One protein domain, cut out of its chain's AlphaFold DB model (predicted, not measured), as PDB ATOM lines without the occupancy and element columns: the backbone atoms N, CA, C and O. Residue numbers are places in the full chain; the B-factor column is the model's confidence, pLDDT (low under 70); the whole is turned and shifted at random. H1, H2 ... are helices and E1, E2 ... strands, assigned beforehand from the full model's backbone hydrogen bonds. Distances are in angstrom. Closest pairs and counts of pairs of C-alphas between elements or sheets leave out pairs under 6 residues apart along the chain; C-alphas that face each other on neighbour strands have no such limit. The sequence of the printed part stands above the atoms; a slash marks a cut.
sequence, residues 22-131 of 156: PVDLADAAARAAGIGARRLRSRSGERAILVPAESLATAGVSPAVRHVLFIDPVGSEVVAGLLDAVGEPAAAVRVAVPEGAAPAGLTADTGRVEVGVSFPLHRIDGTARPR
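What this domain is: This is residues 22 to 131 of the 156 residues of an uncharacterized protein of Amycolatopsis vastitatis (UniProt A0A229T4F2). One strongly twisted sheet of seven strands is folded back on itself: a leaf of E1, E2, E4 and E5 faces a smaller leaf of E6 and E3, with E7 as the hinge. H1 packs on E2, E4 and the end of E6, and H2 lies over the other side of the E1, E2 and E4 part, the sheet curling round each helix. The printed part has 110 residues, with the named elements H1 E1 E2 E3 E4 H2 E5 E6 E7 along the chain; the sheet is mixed, in the order E1 E2 E4 E5 E7 E6 E3, and the class is mixed, helices and strands. It is compact, with a radius of gyration of the C-alphas of 12.7 A and spans of 41 by 32 by 27 A.

How they stand to each other: E1 (residues 38 to 42), an edge strand, forms a hairpin with E2 (residues 47 to 52), antiparallel at 160 degrees, with N 40 and O 48 within hydrogen-bond range at 2.8 A. E4 (residues 67 to 72) is antiparallel to E2, with N 49 and O 70 at 2.9 A. E5 (residues 93 to 96) is parallel to E4 at 41 degrees, with N 96 and O 69 at 2.8 A. With H2 (residues 76 to 86) between them, E4 and E5 make a strand-helix-strand unit, two parallel neighbour strands joined through a helix, with a right-handed crossover. E7 (residues 117 to 124) is antiparallel to E5, with N 122 and O 95 at 2.8 A. E6 (residues 106 to 115) and E7 form a hairpin, with N 123 and O 107 at 2.8 A; E6 bends by 90 degrees at residue 110. The other edge strand, E3 (residues 57 to 59), is antiparallel to E6, with N 112 and O 59 at 2.9 A. H1 (residues 22 to 32) is on the sheet; its closest C-alphas to E4 are those of Val 23 and Phe 70, 5.4 A. H2 is on the sheet too, its closest C-alphas to E4 being those of Val 79 and Ile 71, 7.9 A. H1 and H2 are apart. In H1 every O i to N i+4 pair is within hydrogen-bond range, in H2 5 of 7.

Where its parts are: H1 begins at C-alpha 22 (-162.468, 142.956, 21.385) and is 15.2 A long; H2 is 15.3 A. E2 is 16.9 A, E4 16.5 A, E6 20.3 A, and E1 13.5 A; the shorter E5 and E3 are 9.8 A and 7.0 A. E7, 21.8 A long, ends at C-alpha 124 (-173.403, 133.948, 32.078).

The domain as a whole: The C-alphas of Ala 32 and Arg 131, the two farthest apart, are 42.2 A apart. The printed part has no cut, and no link is long. The mean pLDDT of the printed part is 83.7, with residue 100 and residues 126 to 131 under 70.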
ATOM      1  N   PRO A  22    -163.005 143.541  20.151       82.31
ATOM      2  CA  PRO A  22    -162.468 142.956  21.385       82.31
ATOM      3  C   PRO A  22    -161.742 141.627  21.162       82.31
ATOM      4  O   PRO A  22    -160.678 141.400  21.728       82.31
ATOM      5  N   VAL A  23    -162.299 140.760  20.307       90.19
ATOM      6  CA  VAL A  23    -161.679 139.475  19.952       90.19
ATOM      7  C   VAL A  23    -160.370 139.684  19.192       90.19
ATOM      8  O   VAL A  23    -159.410 138.971  19.465       90.19
ATOM      9  N   ASP A  24    -160.299 140.666  18.287       89.38
ATOM     10  CA  ASP A  24    -159.075 140.969  17.532       89.38
ATOM     11  C   ASP A  24    -157.973 141.503  18.455       89.38
ATOM     12  O   ASP A  24    -156.828 141.060  18.378       89.38
ATOM     13  N   LEU A  25    -158.331 142.414  19.367       87.94
ATOM     14  CA  LEU A  25    -157.411 142.971  20.361       87.94
ATOM     15  C   LEU A  25    -156.891 141.888  21.317       87.94
ATOM     16  O   LEU A  25    -155.686 141.810  21.554       87.94
ATOM     17  N   ALA A  26    -157.774 141.020  21.820       89.31
ATOM     18  CA  ALA A  26    -157.402 139.902  22.686       89.31
ATOM     19  C   ALA A  26    -156.553 138.855  21.973       89.31
ATOM     20  O   ALA A  26    -155.574 138.376  22.544       89.31
ATOM     21  N   ASP A  27    -156.871 138.530  20.722       91.75
ATOM     22  CA  ASP A  27    -156.072 137.599  19.931       91.75
ATOM     23  C   ASP A  27    -154.669 138.149  19.648       91.75
ATOM     24  O   ASP A  27    -153.672 137.451  19.856       91.75
ATOM     25  N   ALA A  28    -154.575 139.415  19.237       90.06
ATOM     26  CA  ALA A  28    -153.298 140.080  19.004       90.06
ATOM     27  C   ALA A  28    -152.452 140.153  20.284       90.06
ATOM     28  O   ALA A  28    -151.273 139.797  20.253       90.06
ATOM     29  N   ALA A  29    -153.053 140.544  21.413       89.00
ATOM     30  CA  ALA A  29    -152.372 140.599  22.704       89.00
ATOM     31  C   ALA A  29    -151.898 139.210  23.160       89.00
ATOM     32  O   ALA A  29    -150.744 139.054  23.559       89.00
ATOM     33  N   ALA A  30    -152.749 138.186  23.034       90.50
ATOM     34  CA  ALA A  30    -152.393 136.816  23.384       90.50
ATOM     35  C   ALA A  30    -151.226 136.294  22.536       90.50
ATOM     36  O   ALA A  30    -150.305 135.688  23.079       90.50
ATOM     37  N   ARG A  31    -151.219 136.563  21.221       90.38
ATOM     38  CA  ARG A  31    -150.093 136.193  20.346       90.38
ATOM     39  C   ARG A  31    -148.813 136.940  20.705       90.38
ATOM     40  O   ARG A  31    -147.770 136.305  20.812       90.38
ATOM     41  N   ALA A  32    -148.890 138.255  20.909       88.75
ATOM     42  CA  ALA A  32    -147.728 139.078  21.244       88.75
ATOM     43  C   ALA A  32    -147.069 138.646  22.564       88.75
ATOM     44  O   ALA A  32    -145.847 138.693  22.684       88.75
ATOM     45  N   ALA A  33    -147.870 138.188  23.528       87.44
ATOM     46  CA  ALA A  33    -147.404 137.719  24.829       87.44
ATOM     47  C   ALA A  33    -147.117 136.205  24.896       87.44
ATOM     48  O   ALA A  33    -146.695 135.718  25.941       87.44
ATOM     49  N   GLY A  34    -147.353 135.442  23.820       89.19
ATOM     50  CA  GLY A  34    -147.179 133.982  23.821       89.19
ATOM     51  C   GLY A  34    -148.158 133.233  24.738       89.19
ATOM     52  O   GLY A  34    -147.850 132.146  25.219       89.19
ATOM     53  N   ILE A  35    -149.333 133.809  24.998       90.94
ATOM     54  CA  ILE A  35    -150.361 133.225  25.866       90.94
ATOM     55  C   ILE A  35    -151.072 132.083  25.128       90.94
ATOM     56  O   ILE A  35    -151.517 132.240  23.987       90.94
ATOM     57  N   GLY A  36    -151.247 130.948  25.812       88.38
ATOM     58  CA  GLY A  36    -151.968 129.763  25.332       88.38
ATOM     59  C   GLY A  36    -153.488 129.952  25.244       88.38
ATOM     60  O   GLY A  36    -154.245 129.223  25.878       88.38
ATOM     61  N   ALA A  37    -153.945 130.950  24.487       92.06
ATOM     62  CA  ALA A  37    -155.361 131.230  24.289       92.06
ATOM     63  C   ALA A  37    -155.999 130.254  23.288       92.06
ATOM     64  O   ALA A  37    -155.422 129.953  22.236       92.06
ATOM     65  N   ARG A  38    -157.223 129.804  23.585       94.19
ATOM     66  CA  ARG A  38    -157.997 128.908  22.716       94.19
ATOM     67  C   ARG A  38    -158.965 129.720  21.866       94.19
ATOM     68  O   ARG A  38    -159.791 130.456  22.399       94.19
ATOM     69  N   ARG A  39    -158.869 129.581  20.546       94.38
ATOM     70  CA  ARG A  39    -159.715 130.297  19.584       94.38
ATOM     71  C   ARG A  39    -160.790 129.364  19.068       94.38
ATOM     72  O   ARG A  39    -160.524 128.198  18.787       94.38
ATOM     73  N   LEU A  40    -161.998 129.886  18.962       93.25
ATOM     74  CA  LEU A  40    -163.185 129.163  18.549       93.25
ATOM     75  C   LEU A  40    -163.876 129.976  17.460       93.25
ATOM     76  O   LEU A  40    -163.974 131.205  17.547       93.25
ATOM     77  N   ARG A  41    -164.361 129.281  16.436       92.19
ATOM     78  CA  ARG A  41    -165.160 129.872  15.367       92.19
ATOM     79  C   ARG A  41    -166.440 129.074  15.200       92.19
ATOM     80  O   ARG A  41    -166.409 127.846  15.204       92.19
ATOM     81  N   SER A  42    -167.561 129.764  15.069       90.12
ATOM     82  CA  SER A  42    -168.818 129.115  14.718       90.12
ATOM     83  C   SER A  42    -168.915 128.905  13.204       90.12
ATOM     84  O   SER A  42    -168.262 129.584  12.404       90.12
ATOM     85  N   ARG A  43    -169.825 128.027  12.786       84.38
ATOM     86  CA  ARG A  43    -170.168 127.840  11.366       84.38
ATOM     87  C   ARG A  43    -170.712 129.095  10.687       84.38
ATOM     88  O   ARG A  43    -170.504 129.268   9.490       84.38
ATOM     89  N   SER A  44    -171.375 129.964  11.442       83.00
ATOM     90  CA  SER A  44    -171.940 131.223  10.944       83.00
ATOM     91  C   SER A  44    -170.912 132.361  10.901       83.00
ATOM     92  O   SER A  44    -171.192 133.428  10.362       83.00
ATOM     93  N   GLY A  45    -169.692 132.127  11.400       86.06
ATOM     94  CA  GLY A  45    -168.582 133.076  11.337       86.06
ATOM     95  C   GLY A  45    -168.387 133.928  12.589       86.06
ATOM     96  O   GLY A  45    -167.511 134.795  12.580       86.06
ATOM     97  N   GLU A  46    -169.137 133.668  13.663       88.75
ATOM     98  CA  GLU A  46    -168.866 134.260  14.974       88.75
ATOM     99  C   GLU A  46    -167.522 133.763  15.517       88.75
ATOM    100  O   GLU A  46    -167.062 132.654  15.217       88.75
ATOM    101  N   ARG A  47    -166.871 134.607  16.314       91.69
ATOM    102  CA  ARG A  47    -165.523 134.361  16.826       91.69
ATOM    103  C   ARG A  47    -165.521 134.471  18.336       91.69
ATOM    104  O   ARG A  47    -166.166 135.350  18.904       91.69
ATOM    105  N   ALA A  48    -164.749 133.608  18.976       92.69
ATOM    106  CA  ALA A  48    -164.516 133.685  20.400       92.69
ATOM    107  C   ALA A  48    -163.086 133.290  20.744       92.69
ATOM    108  O   ALA A  48    -162.518 132.373  20.150       92.69
ATOM    109  N   ILE A  49    -162.508 133.963  21.729       93.69
ATOM    110  CA  ILE A  49    -161.200 133.609  22.269       93.69
ATOM    111  C   ILE A  49    -161.297 133.464  23.781       93.69
ATOM    112  O   ILE A  49    -161.785 134.349  24.484       93.69
ATOM    113  N   LEU A  50    -160.858 132.305  24.262       93.75
ATOM    114  CA  LEU A  50    -160.766 131.968  25.670       93.75
ATOM    115  C   LEU A  50    -159.319 132.166  26.110       93.75
ATOM    116  O   LEU A  50    -158.414 131.480  25.626       93.75
ATOM    117  N   VAL A  51    -159.112 133.100  27.026       93.88
ATOM    118  CA  VAL A  51    -157.796 133.455  27.549       93.88
ATOM    119  C   VAL A  51    -157.740 133.070  29.030       93.88
ATOM    120  O   VAL A  51    -158.711 133.324  29.749       93.88
ATOM    121  N   PRO A  52    -156.653 132.446  29.515       93.00
ATOM    122  CA  PRO A  52    -156.477 132.200  30.942       93.00
ATOM    123  C   PRO A  52    -156.498 133.513  31.731       93.00
ATOM    124  O   PRO A  52    -155.844 134.486  31.349       93.00
ATOM    125  N   ALA A  53    -157.276 133.562  32.811       91.75
ATOM    126  CA  ALA A  53    -157.468 134.777  33.600       91.75
ATOM    127  C   ALA A  53    -156.166 135.218  34.282       91.75
ATOM    128  O   ALA A  53    -155.916 136.414  34.402       91.75
ATOM    129  N   GLU A  54    -155.301 134.271  34.652       90.06
ATOM    130  CA  GLU A  54    -153.971 134.532  35.207       90.06
ATOM    131  C   GLU A  54    -153.016 135.207  34.215       90.06
ATOM    132  O   GLU A  54    -152.027 135.810  34.620       90.06
ATOM    133  N   SER A  55    -153.308 135.114  32.915       90.19
ATOM    134  CA  SER A  55    -152.524 135.758  31.855       90.19
ATOM    135  C   SER A  55    -153.002 137.181  31.548       90.19
ATOM    136  O   SER A  55    -152.483 137.820  30.634       90.19
ATOM    137  N   LEU A  56    -154.014 137.670  32.269       87.88
ATOM    138  CA  LEU A  56    -154.677 138.938  32.009       87.88
ATOM    139  C   LEU A  56    -154.606 139.862  33.222       87.88
ATOM    140  O   LEU A  56    -154.755 139.442  34.369       87.88
ATOM    141  N   ALA A  57    -154.474 141.161  32.954       88.69
ATOM    142  CA  ALA A  57    -154.696 142.180  33.967       88.69
ATOM    143  C   ALA A  57    -156.201 142.259  34.261       88.69
ATOM    144  O   ALA A  57    -156.994 142.713  33.432       88.69
ATOM    145  N   THR A  58    -156.600 141.769  35.433       88.19
ATOM    146  CA  THR A  58    -157.996 141.742  35.879       88.19
ATOM    147  C   THR A  58    -158.157 142.485  37.200       88.19
ATOM    148  O   THR A  58    -157.279 142.461  38.061       88.19
ATOM    149  N   ALA A  59    -159.295 143.154  37.368       89.44
ATOM    150  CA  ALA A  59    -159.646 143.876  38.587       89.44
ATOM    151  C   ALA A  59    -161.063 143.502  39.023       89.44
ATOM    152  O   ALA A  59    -161.952 143.380  38.185       89.44
ATOM    153  N   GLY A  60    -161.283 143.312  40.328       87.19
ATOM    154  CA  GLY A  60    -162.607 142.972  40.872       87.19
ATOM    155  C   GLY A  60    -163.139 141.602  40.432       87.19
ATOM    156  O   GLY A  60    -164.351 141.387  40.438       87.19
ATOM    157  N   VAL A  61    -162.250 140.690  40.021       86.75
ATOM    158  CA  VAL A  61    -162.592 139.338  39.560       86.75
ATOM    159  C   VAL A  61    -162.431 138.337  40.697       86.75
ATOM    160  O   VAL A  61    -161.442 138.355  41.426       86.75
ATOM    161  N   SER A  62    -163.413 137.446  40.848       88.00
ATOM    162  CA  SER A  62    -163.341 136.357  41.825       88.00
ATOM    163  C   SER A  62    -162.176 135.406  41.510       88.00
ATOM    164  O   SER A  62    -162.026 135.019  40.351       88.00
ATOM    165  N   PRO A  63    -161.419 134.924  42.517       85.25
ATOM    166  CA  PRO A  63    -160.332 133.960  42.310       85.25
ATOM    167  C   PRO A  63    -160.807 132.603  41.763       85.25
ATOM    168  O   PRO A  63    -159.996 131.786  41.339       85.25
ATOM    169  N   ALA A  64    -162.116 132.335  41.767       88.06
ATOM    170  CA  ALA A  64    -162.688 131.148  41.136       88.06
ATOM    171  C   ALA A  64    -162.728 131.235  39.597       88.06
ATOM    172  O   ALA A  64    -162.929 130.215  38.936       88.06
ATOM    173  N   VAL A  65    -162.572 132.433  39.026       90.50
ATOM    174  CA  VAL A  65    -162.542 132.643  37.576       90.50
ATOM    175  C   VAL A  65    -161.181 132.221  37.046       90.50
ATOM    176  O   VAL A  65    -160.153 132.746  37.457       90.50
ATOM    177  N   ARG A  66    -161.191 131.269  36.117       92.19
ATOM    178  CA  ARG A  66    -159.995 130.714  35.475       92.19
ATOM    179  C   ARG A  66    -159.810 131.228  34.061       92.19
ATOM    180  O   ARG A  66    -158.694 131.245  33.562       92.19
ATOM    181  N   HIS A  67    -160.889 131.658  33.414       93.31
ATOM    182  CA  HIS A  67    -160.838 132.097  32.031       93.31
ATOM    183  C   HIS A  67    -161.692 133.334  31.780       93.31
ATOM    184  O   HIS A  67    -162.791 133.488  32.324       93.31
ATOM    185  N   VAL A  68    -161.195 134.182  30.886       92.12
ATOM    186  CA  VAL A  68    -161.937 135.298  30.312       92.12
ATOM    187  C   VAL A  68    -162.214 134.992  28.847       92.12
ATOM    188  O   VAL A  68    -161.327 134.609  28.085       92.12
ATOM    189  N   LEU A  69    -163.474 135.142  28.466       92.88
ATOM    190  CA  LEU A  69    -164.006 134.840  27.155       92.88
ATOM    191  C   LEU A  69    -164.359 136.140  26.441       92.88
ATOM    192  O   LEU A  69    -165.204 136.901  26.906       92.88
ATOM    193  N   PHE A  70    -163.737 136.374  25.294       92.44
ATOM    194  CA  PHE A  70    -164.081 137.473  24.399       92.44
ATOM    195  C   PHE A  70    -164.888 136.897  23.240       92.44
ATOM    196  O   PHE A  70    -164.504 135.863  22.693       92.44
ATOM    197  N   ILE A  71    -165.999 137.540  22.878       89.44
ATOM    198  CA  ILE A  71    -166.957 137.041  21.879       89.44
ATOM    199  C   ILE A  71    -167.297 138.169  20.908       89.44
ATOM    200  O   ILE A  71    -167.462 139.317  21.322       89.44
ATOM    201  N   ASP A  72    -167.413 137.839  19.627       87.75
ATOM    202  CA  ASP A  72    -167.767 138.776  18.567       87.75
ATOM    203  C   ASP A  72    -168.663 138.098  17.508       87.75
ATOM    204  O   ASP A  72    -168.188 137.181  16.822       87.75
ATOM    205  N   PRO A  73    -169.932 138.531  17.344       83.44
ATOM    206  CA  PRO A  73    -170.664 139.521  18.146       83.44
ATOM    207  C   PRO A  73    -171.166 138.947  19.487       83.44
ATOM    208  O   PRO A  73    -171.308 137.737  19.655       83.44
ATOM    209  N   VAL A  74    -171.491 139.820  20.445       81.44
ATOM    210  CA  VAL A  74    -172.081 139.415  21.736       81.44
ATOM    211  C   VAL A  74    -173.595 139.224  21.589       81.44
ATOM    212  O   VAL A  74    -174.299 140.146  21.183       81.44
ATOM    213  N   GLY A  75    -174.110 138.043  21.950       77.75
ATOM    214  CA  GLY A  75    -175.546 137.740  21.955       77.75
ATOM    215  C   GLY A  75    -175.885 136.463  22.732       77.75
ATOM    216  O   GLY A  75    -175.039 135.582  22.877       77.75
ATOM    217  N   SER A  76    -177.123 136.342  23.222       73.44
ATOM    218  CA  SER A  76    -177.539 135.252  24.126       73.44
ATOM    219  C   SER A  76    -177.414 133.859  23.505       73.44
ATOM    220  O   SER A  76    -176.895 132.948  24.143       73.44
ATOM    221  N   GLU A  77    -177.837 133.699  22.249       76.38
ATOM    222  CA  GLU A  77    -177.736 132.435  21.498       76.38
ATOM    223  C   GLU A  77    -176.271 132.039  21.250       76.38
ATOM    224  O   GLU A  77    -175.886 130.879  21.407       76.38
ATOM    225  N   VAL A  78    -175.431 133.030  20.928       81.19
ATOM    226  CA  VAL A  78    -173.992 132.866  20.674       81.19
ATOM    227  C   VAL A  78    -173.282 132.401  21.950       81.19
ATOM    228  O   VAL A  78    -172.537 131.423  21.923       81.19
ATOM    229  N   VAL A  79    -173.564 133.058  23.081       78.94
ATOM    230  CA  VAL A  79    -173.013 132.720  24.404       78.94
ATOM    231  C   VAL A  79    -173.448 131.322  24.851       78.94
ATOM    232  O   VAL A  79    -172.619 130.560  25.351       78.94
ATOM    233  N   ALA A  80    -174.726 130.974  24.670       76.31
ATOM    234  CA  ALA A  80    -175.263 129.683  25.091       76.31
ATOM    235  C   ALA A  80    -174.578 128.514  24.363       76.31
ATOM    236  O   ALA A  80    -174.090 127.599  25.023       76.31
ATOM    237  N   GLY A  81    -174.468 128.575  23.030       75.88
ATOM    238  CA  GLY A  81    -173.795 127.526  22.251       75.88
ATOM    239  C   GLY A  81    -172.281 127.453  22.488       75.88
ATOM    240  O   GLY A  81    -171.677 126.391  22.354       75.88
ATOM    241  N   LEU A  82    -171.659 128.570  22.870       79.88
ATOM    242  CA  LEU A  82    -170.220 128.644  23.119       79.88
ATOM    243  C   LEU A  82    -169.809 127.963  24.429       79.88
ATOM    244  O   LEU A  82    -168.738 127.362  24.486       79.88
ATOM    245  N   LEU A  83    -170.643 128.021  25.471       75.88
ATOM    246  CA  LEU A  83    -170.347 127.363  26.747       75.88
ATOM    247  C   LEU A  83    -170.175 125.852  26.607       75.88
ATOM    248  O   LEU A  83    -169.232 125.292  27.168       75.88
ATOM    249  N   ASP A  84    -171.051 125.215  25.832       76.62
ATOM    250  CA  ASP A  84    -170.986 123.773  25.596       76.62
ATOM    251  C   ASP A  84    -169.687 123.384  24.868       76.62
ATOM    252  O   ASP A  84    -169.099 122.345  25.159       76.62
ATOM    253  N   ALA A  85    -169.185 124.248  23.979       81.19
ATOM    254  CA  ALA A  85    -167.930 124.030  23.261       81.19
ATOM    255  C   ALA A  85    -166.677 124.366  24.083       81.19
ATOM    256  O   ALA A  85    -165.611 123.787  23.873       81.19
ATOM    257  N   VAL A  86    -166.784 125.310  25.020       83.94
ATOM    258  CA  VAL A  86    -165.687 125.670  25.922       83.94
ATOM    259  C   VAL A  86    -165.436 124.556  26.945       83.94
ATOM    260  O   VAL A  86    -164.286 124.333  27.320       83.94
ATOM    261  N   GLY A  87    -166.473 123.840  27.382       80.06
ATOM    262  CA  GLY A  87    -166.331 122.713  28.312       80.06
ATOM    263  C   GLY A  87    -165.882 123.103  29.727       80.06
ATOM    264  O   GLY A  87    -165.608 122.228  30.543       80.06
ATOM    265  N   GLU A  88    -165.828 124.402  30.034       82.81
ATOM    266  CA  GLU A  88    -165.529 124.926  31.367       82.81
ATOM    267  C   GLU A  88    -166.827 125.197  32.138       82.81
ATOM    268  O   GLU A  88    -167.838 125.602  31.549       82.81
ATOM    269  N   PRO A  89    -166.830 125.043  33.471       83.12
ATOM    270  CA  PRO A  89    -167.979 125.423  34.272       83.12
ATOM    271  C   PRO A  89    -168.217 126.935  34.169       83.12
ATOM    272  O   PRO A  89    -167.298 127.731  34.355       83.12
ATOM    273  N   ALA A  90    -169.470 127.350  33.964       81.75
ATOM    274  CA  ALA A  90    -169.836 128.764  33.797       81.75
ATOM    275  C   ALA A  90    -169.359 129.671  34.953       81.75
ATOM    276  O   ALA A  90    -169.069 130.845  34.748       81.75
ATOM    277  N   ALA A  91    -169.222 129.128  36.168       83.94
ATOM    278  CA  ALA A  91    -168.686 129.857  37.314       83.94
ATOM    279  C   ALA A  91    -167.205 130.252  37.150       83.94
ATOM    280  O   ALA A  91    -166.811 131.297  37.671       83.94
ATOM    281  N   ALA A  92    -166.418 129.460  36.413       88.38
ATOM    282  CA  ALA A  92    -164.995 129.684  36.158       88.38
ATOM    283  C   ALA A  92    -164.723 130.567  34.928       88.38
ATOM    284  O   ALA A  92    -163.567 130.897  34.667       88.38
ATOM    285  N   VAL A  93    -165.762 130.969  34.190       89.81
ATOM    286  CA  VAL A  93    -165.644 131.786  32.977       89.81
ATOM    287  C   VAL A  93    -166.306 133.144  33.192       89.81
ATOM    288  O   VAL A  93    -167.380 133.245  33.792       89.81
ATOM    289  N   ARG A  94    -165.678 134.206  32.689       91.56
ATOM    290  CA  ARG A  94    -166.300 135.530  32.562       91.56
ATOM    291  C   ARG A  94    -166.240 136.029  31.142       91.56
ATOM    292  O   ARG A  94    -165.259 135.795  30.454       91.56
ATOM    293  N   VAL A  95    -167.292 136.713  30.716       90.38
ATOM    294  CA  VAL A  95    -167.399 137.250  29.363       90.38
ATOM    295  C   VAL A  95    -166.980 138.710  29.383       90.38
ATOM    296  O   VAL A  95    -167.566 139.509  30.111       90.38
ATOM    297  N   ALA A  96    -165.965 139.052  28.601       90.62
ATOM    298  CA  ALA A  96    -165.561 140.426  28.365       90.62
ATOM    299  C   ALA A  96    -166.420 141.017  27.247       90.62
ATOM    300  O   ALA A  96    -166.449 140.498  26.129       90.62
ATOM    301  N   VAL A  97    -167.132 142.097  27.563       85.38
ATOM    302  CA  VAL A  97    -168.075 142.748  26.648       85.38
ATOM    303  C   VAL A  97    -167.590 144.176  26.385       85.38
ATOM    304  O   VAL A  97    -167.256 144.870  27.343       85.38
ATOM    305  N   PRO A  98    -167.520 144.647  25.127       80.56
ATOM    306  CA  PRO A  98    -167.212 146.048  24.842       80.56
ATOM    307  C   PRO A  98    -168.279 146.977  25.421       80.56
ATOM    308  O   PRO A  98    -169.471 146.670  25.385       80.56
ATOM    309  N   GLU A  99    -167.851 148.135  25.927       75.25
ATOM    310  CA  GLU A  99    -168.788 149.165  26.377       75.25
ATOM    311  C   GLU A  99    -169.738 149.553  25.229       75.25
ATOM    312  O   GLU A  99    -169.311 149.785  24.098       75.25
ATOM    313  N   GLY A 100    -171.044 149.568  25.512       67.81
ATOM    314  CA  GLY A 100    -172.091 149.870  24.531       67.81
ATOM    315  C   GLY A 100    -172.650 148.672  23.751       67.81
ATOM    316  O   GLY A 100    -173.665 148.834  23.074       67.81
ATOM    317  N   ALA A 101    -172.072 147.468  23.855       70.19
ATOM    318  CA  ALA A 101    -172.725 146.265  23.327       70.19
ATOM    319  C   ALA A 101    -173.897 145.838  24.221       70.19
ATOM    320  O   ALA A 101    -173.826 145.962  25.439       70.19
ATOM    321  N   ALA A 102    -174.967 145.312  23.617       71.06
ATOM    322  CA  ALA A 102    -176.127 144.794  24.340       71.06
ATOM    323  C   ALA A 102    -175.824 143.381  24.882       71.06
ATOM    324  O   ALA A 102    -175.779 142.429  24.096       71.06
ATOM    325  N   PRO A 103    -175.630 143.192  26.203       70.56
ATOM    326  CA  PRO A 103    -175.178 141.924  26.765       70.56
ATOM    327  C   PRO A 103    -176.375 140.989  27.019       70.56
ATOM    328  O   PRO A 103    -176.679 140.624  28.153       70.56
ATOM    329  N   ALA A 104    -177.109 140.624  25.964       70.88
ATOM    330  CA  ALA A 104    -178.266 139.736  26.081       70.88
ATOM    331  C   ALA A 104    -177.846 138.353  26.618       70.88
ATOM    332  O   ALA A 104    -176.916 137.737  26.099       70.88
ATOM    333  N   GLY A 105    -178.540 137.850  27.646       70.56
ATOM    334  CA  GLY A 105    -178.223 136.563  28.288       70.56
ATOM    335  C   GLY A 105    -177.017 136.595  29.239       70.56
ATOM    336  O   GLY A 105    -176.576 135.548  29.718       70.56
ATOM    337  N   LEU A 106    -176.488 137.784  29.527       82.81
ATOM    338  CA  LEU A 106    -175.388 138.003  30.457       82.81
ATOM    339  C   LEU A 106    -175.860 138.894  31.610       82.81
ATOM    340  O   LEU A 106    -176.624 139.837  31.416       82.81
ATOM    341  N   THR A 107    -175.376 138.629  32.820       85.06
ATOM    342  CA  THR A 107    -175.522 139.566  33.940       85.06
ATOM    343  C   THR A 107    -174.217 140.326  34.120       85.06
ATOM    344  O   THR A 107    -173.148 139.715  34.085       85.06
ATOM    345  N   ALA A 108    -174.295 141.633  34.364       85.38
ATOM    346  CA  ALA A 108    -173.127 142.416  34.749       85.38
ATOM    347  C   ALA A 108    -172.425 141.786  35.964       85.38
ATOM    348  O   ALA A 108    -173.078 141.323  36.906       85.38
ATOM    349  N   ASP A 109    -171.099 141.756  35.917       86.81
ATOM    350  CA  ASP A 109    -170.243 141.438  37.053       86.81
ATOM    351  C   ASP A 109    -169.524 142.717  37.512       86.81
ATOM    352  O   ASP A 109    -169.517 143.734  36.818       86.81
ATOM    353  N   THR A 110    -168.918 142.686  38.692       84.12
ATOM    354  CA  THR A 110    -168.144 143.814  39.233       84.12
ATOM    355  C   THR A 110    -166.742 143.911  38.636       84.12
ATOM    356  O   THR A 110    -166.034 144.888  38.875       84.12
ATOM    357  N   GLY A 111    -166.317 142.882  37.901       88.94
ATOM    358  CA  GLY A 111    -164.968 142.769  37.376       88.94
ATOM    359  C   GLY A 111    -164.737 143.537  36.076       88.94
ATOM    360  O   GLY A 111    -165.656 143.795  35.298       88.94
ATOM    361  N   ARG A 112    -163.470 143.843  35.801       91.88
ATOM    362  CA  ARG A 112    -162.991 144.353  34.509       91.88
ATOM    363  C   ARG A 112    -161.710 143.627  34.101       91.88
ATOM    364  O   ARG A 112    -160.990 143.100  34.951       91.88
ATOM    365  N   VAL A 113    -161.433 143.615  32.802       90.38
ATOM    366  CA  VAL A 113    -160.187 143.100  32.216       90.38
ATOM    367  C   VAL A 113    -159.572 144.146  31.290       90.38
ATOM    368  O   VAL A 113    -160.304 144.855  30.602       90.38
ATOM    369  N   GLU A 114    -158.246 144.241  31.255       89.19
ATOM    370  CA  GLU A 114    -157.523 145.155  30.366       89.19
ATOM    371  C   GLU A 114    -156.765 144.401  29.271       89.19
ATOM    372  O   GLU A 114    -155.929 143.541  29.542       89.19
ATOM    373  N   VAL A 115    -157.066 144.744  28.016       84.62
ATOM    374  CA  VAL A 115    -156.422 144.205  26.810       84.62
ATOM    375  C   VAL A 115    -156.302 145.334  25.788       84.62
ATOM    376  O   VAL A 115    -157.151 145.498  24.910       84.62
ATOM    377  N   GLY A 116    -155.300 146.197  25.967       83.50
ATOM    378  CA  GLY A 116    -155.159 147.463  25.231       83.50
ATOM    379  C   GLY A 116    -156.212 148.520  25.605       83.50
ATOM    380  O   GLY A 116    -155.892 149.700  25.686       83.50
ATOM    381  N   VAL A 117    -157.443 148.091  25.893       84.62
ATOM    382  CA  VAL A 117    -158.552 148.868  26.461       84.62
ATOM    383  C   VAL A 117    -159.240 148.063  27.573       84.62
ATOM    384  O   VAL A 117    -159.057 146.848  27.678       84.62
ATOM    385  N   SER A 118    -160.023 148.736  28.418       87.94
ATOM    386  CA  SER A 118    -160.734 148.107  29.537       87.94
ATOM    387  C   SER A 118    -162.106 147.578  29.113       87.94
ATOM    388  O   SER A 118    -162.920 148.329  28.579       87.94
ATOM    389  N   PHE A 119    -162.394 146.315  29.426       88.06
ATOM    390  CA  PHE A 119    -163.676 145.663  29.162       88.06
ATOM    391  C   PHE A 119    -164.386 145.293  30.471       88.06
ATOM    392  O   PHE A 119    -163.783 144.617  31.314       88.06
ATOM    393  N   PRO A 120    -165.661 145.680  30.668       90.12
ATOM    394  CA  PRO A 120    -166.466 145.154  31.762       90.12
ATOM    395  C   PRO A 120    -166.705 143.649  31.608       90.12
ATOM    396  O   PRO A 120    -167.018 143.142  30.525       90.12
ATOM    397  N   LEU A 121    -166.590 142.929  32.722       90.94
ATOM    398  CA  LEU A 121    -166.846 141.500  32.777       90.94
ATOM    399  C   LEU A 121    -168.296 141.220  33.137       90.94
ATOM    400  O   LEU A 121    -168.937 141.941  33.898       90.94
ATOM    401  N   HIS A 122    -168.810 140.149  32.556       89.38
ATOM    402  CA  HIS A 122    -170.164 139.682  32.762       89.38
ATOM    403  C   HIS A 122    -170.145 138.193  33.100       89.38
ATOM    404  O   HIS A 122    -169.298 137.426  32.630       89.38
ATOM    405  N   ARG A 123    -171.104 137.774  33.920       88.12
ATOM    406  CA  ARG A 123    -171.379 136.365  34.195       88.12
ATOM    407  C   ARG A 123    -172.460 135.860  33.249       88.12
ATOM    408  O   ARG A 123    -173.351 136.607  32.848       88.12
ATOM    409  N   ILE A 124    -172.398 134.579  32.926       77.19
ATOM    410  CA  ILE A 124    -173.403 133.948  32.078       77.19
ATOM    411  C   ILE A 124    -174.603 133.594  32.949       77.19
ATOM    412  O   ILE A 124    -174.445 132.973  34.004       77.19
ATOM    413  N   ASP A 125    -175.795 134.017  32.532       72.25
ATOM    414  CA  ASP A 125    -177.007 133.719  33.276       72.25
ATOM    415  C   ASP A 125    -177.420 132.261  33.024       72.25
ATOM    416  O   ASP A 125    -177.939 131.901  31.968       72.25
ATOM    417  N   GLY A 126    -177.179 131.391  34.008       54.47
ATOM    418  CA  GLY A 126    -177.551 129.974  33.940       54.47
ATOM    419  C   GLY A 126    -179.064 129.729  33.855       54.47
ATOM    420  O   GLY A 126    -179.480 128.605  33.569       54.47
ATOM    421  N   THR A 127    -179.892 130.757  34.076       50.19
ATOM    422  CA  THR A 127    -181.350 130.681  33.892       50.19
ATOM    423  C   THR A 127    -181.781 130.853  32.434       50.19
ATOM    424  O   THR A 127    -182.913 130.507  32.101       50.19
ATOM    425  N   ALA A 128    -180.871 131.273  31.544       45.00
ATOM    426  CA  ALA A 128    -181.093 131.375  30.102       45.00
ATOM    427  C   ALA A 128    -180.959 130.030  29.358       45.00
ATOM    428  O   ALA A 128    -180.921 130.000  28.130       45.00
ATOM    429  N   ARG A 129    -180.917 128.892  30.068       41.03
ATOM    430  CA  ARG A 129    -181.232 127.613  29.424       41.03
ATOM    431  C   ARG A 129    -182.724 127.634  29.088       41.03
ATOM    432  O   ARG A 129    -183.522 127.775  30.021       41.03
ATOM    433  N   PRO A 130    -183.150 127.435  27.825       39.28
ATOM    434  CA  PRO A 130    -184.534 127.060  27.599       39.28
ATOM    435  C   PRO A 130    -184.799 125.848  28.494       39.28
ATOM    436  O   PRO A 130    -184.039 124.874  28.466       39.28
ATOM    437  N   ARG A 131    -185.836 125.909  29.340       38.88
ATOM    438  CA  ARG A 131    -186.383 124.693  29.943       38.88
ATOM    439  C   ARG A 131    -186.801 123.826  28.766       38.88
ATOM    440  O   ARG A 131    -187.909 123.961  28.260       38.88
TER     441      ARG A 131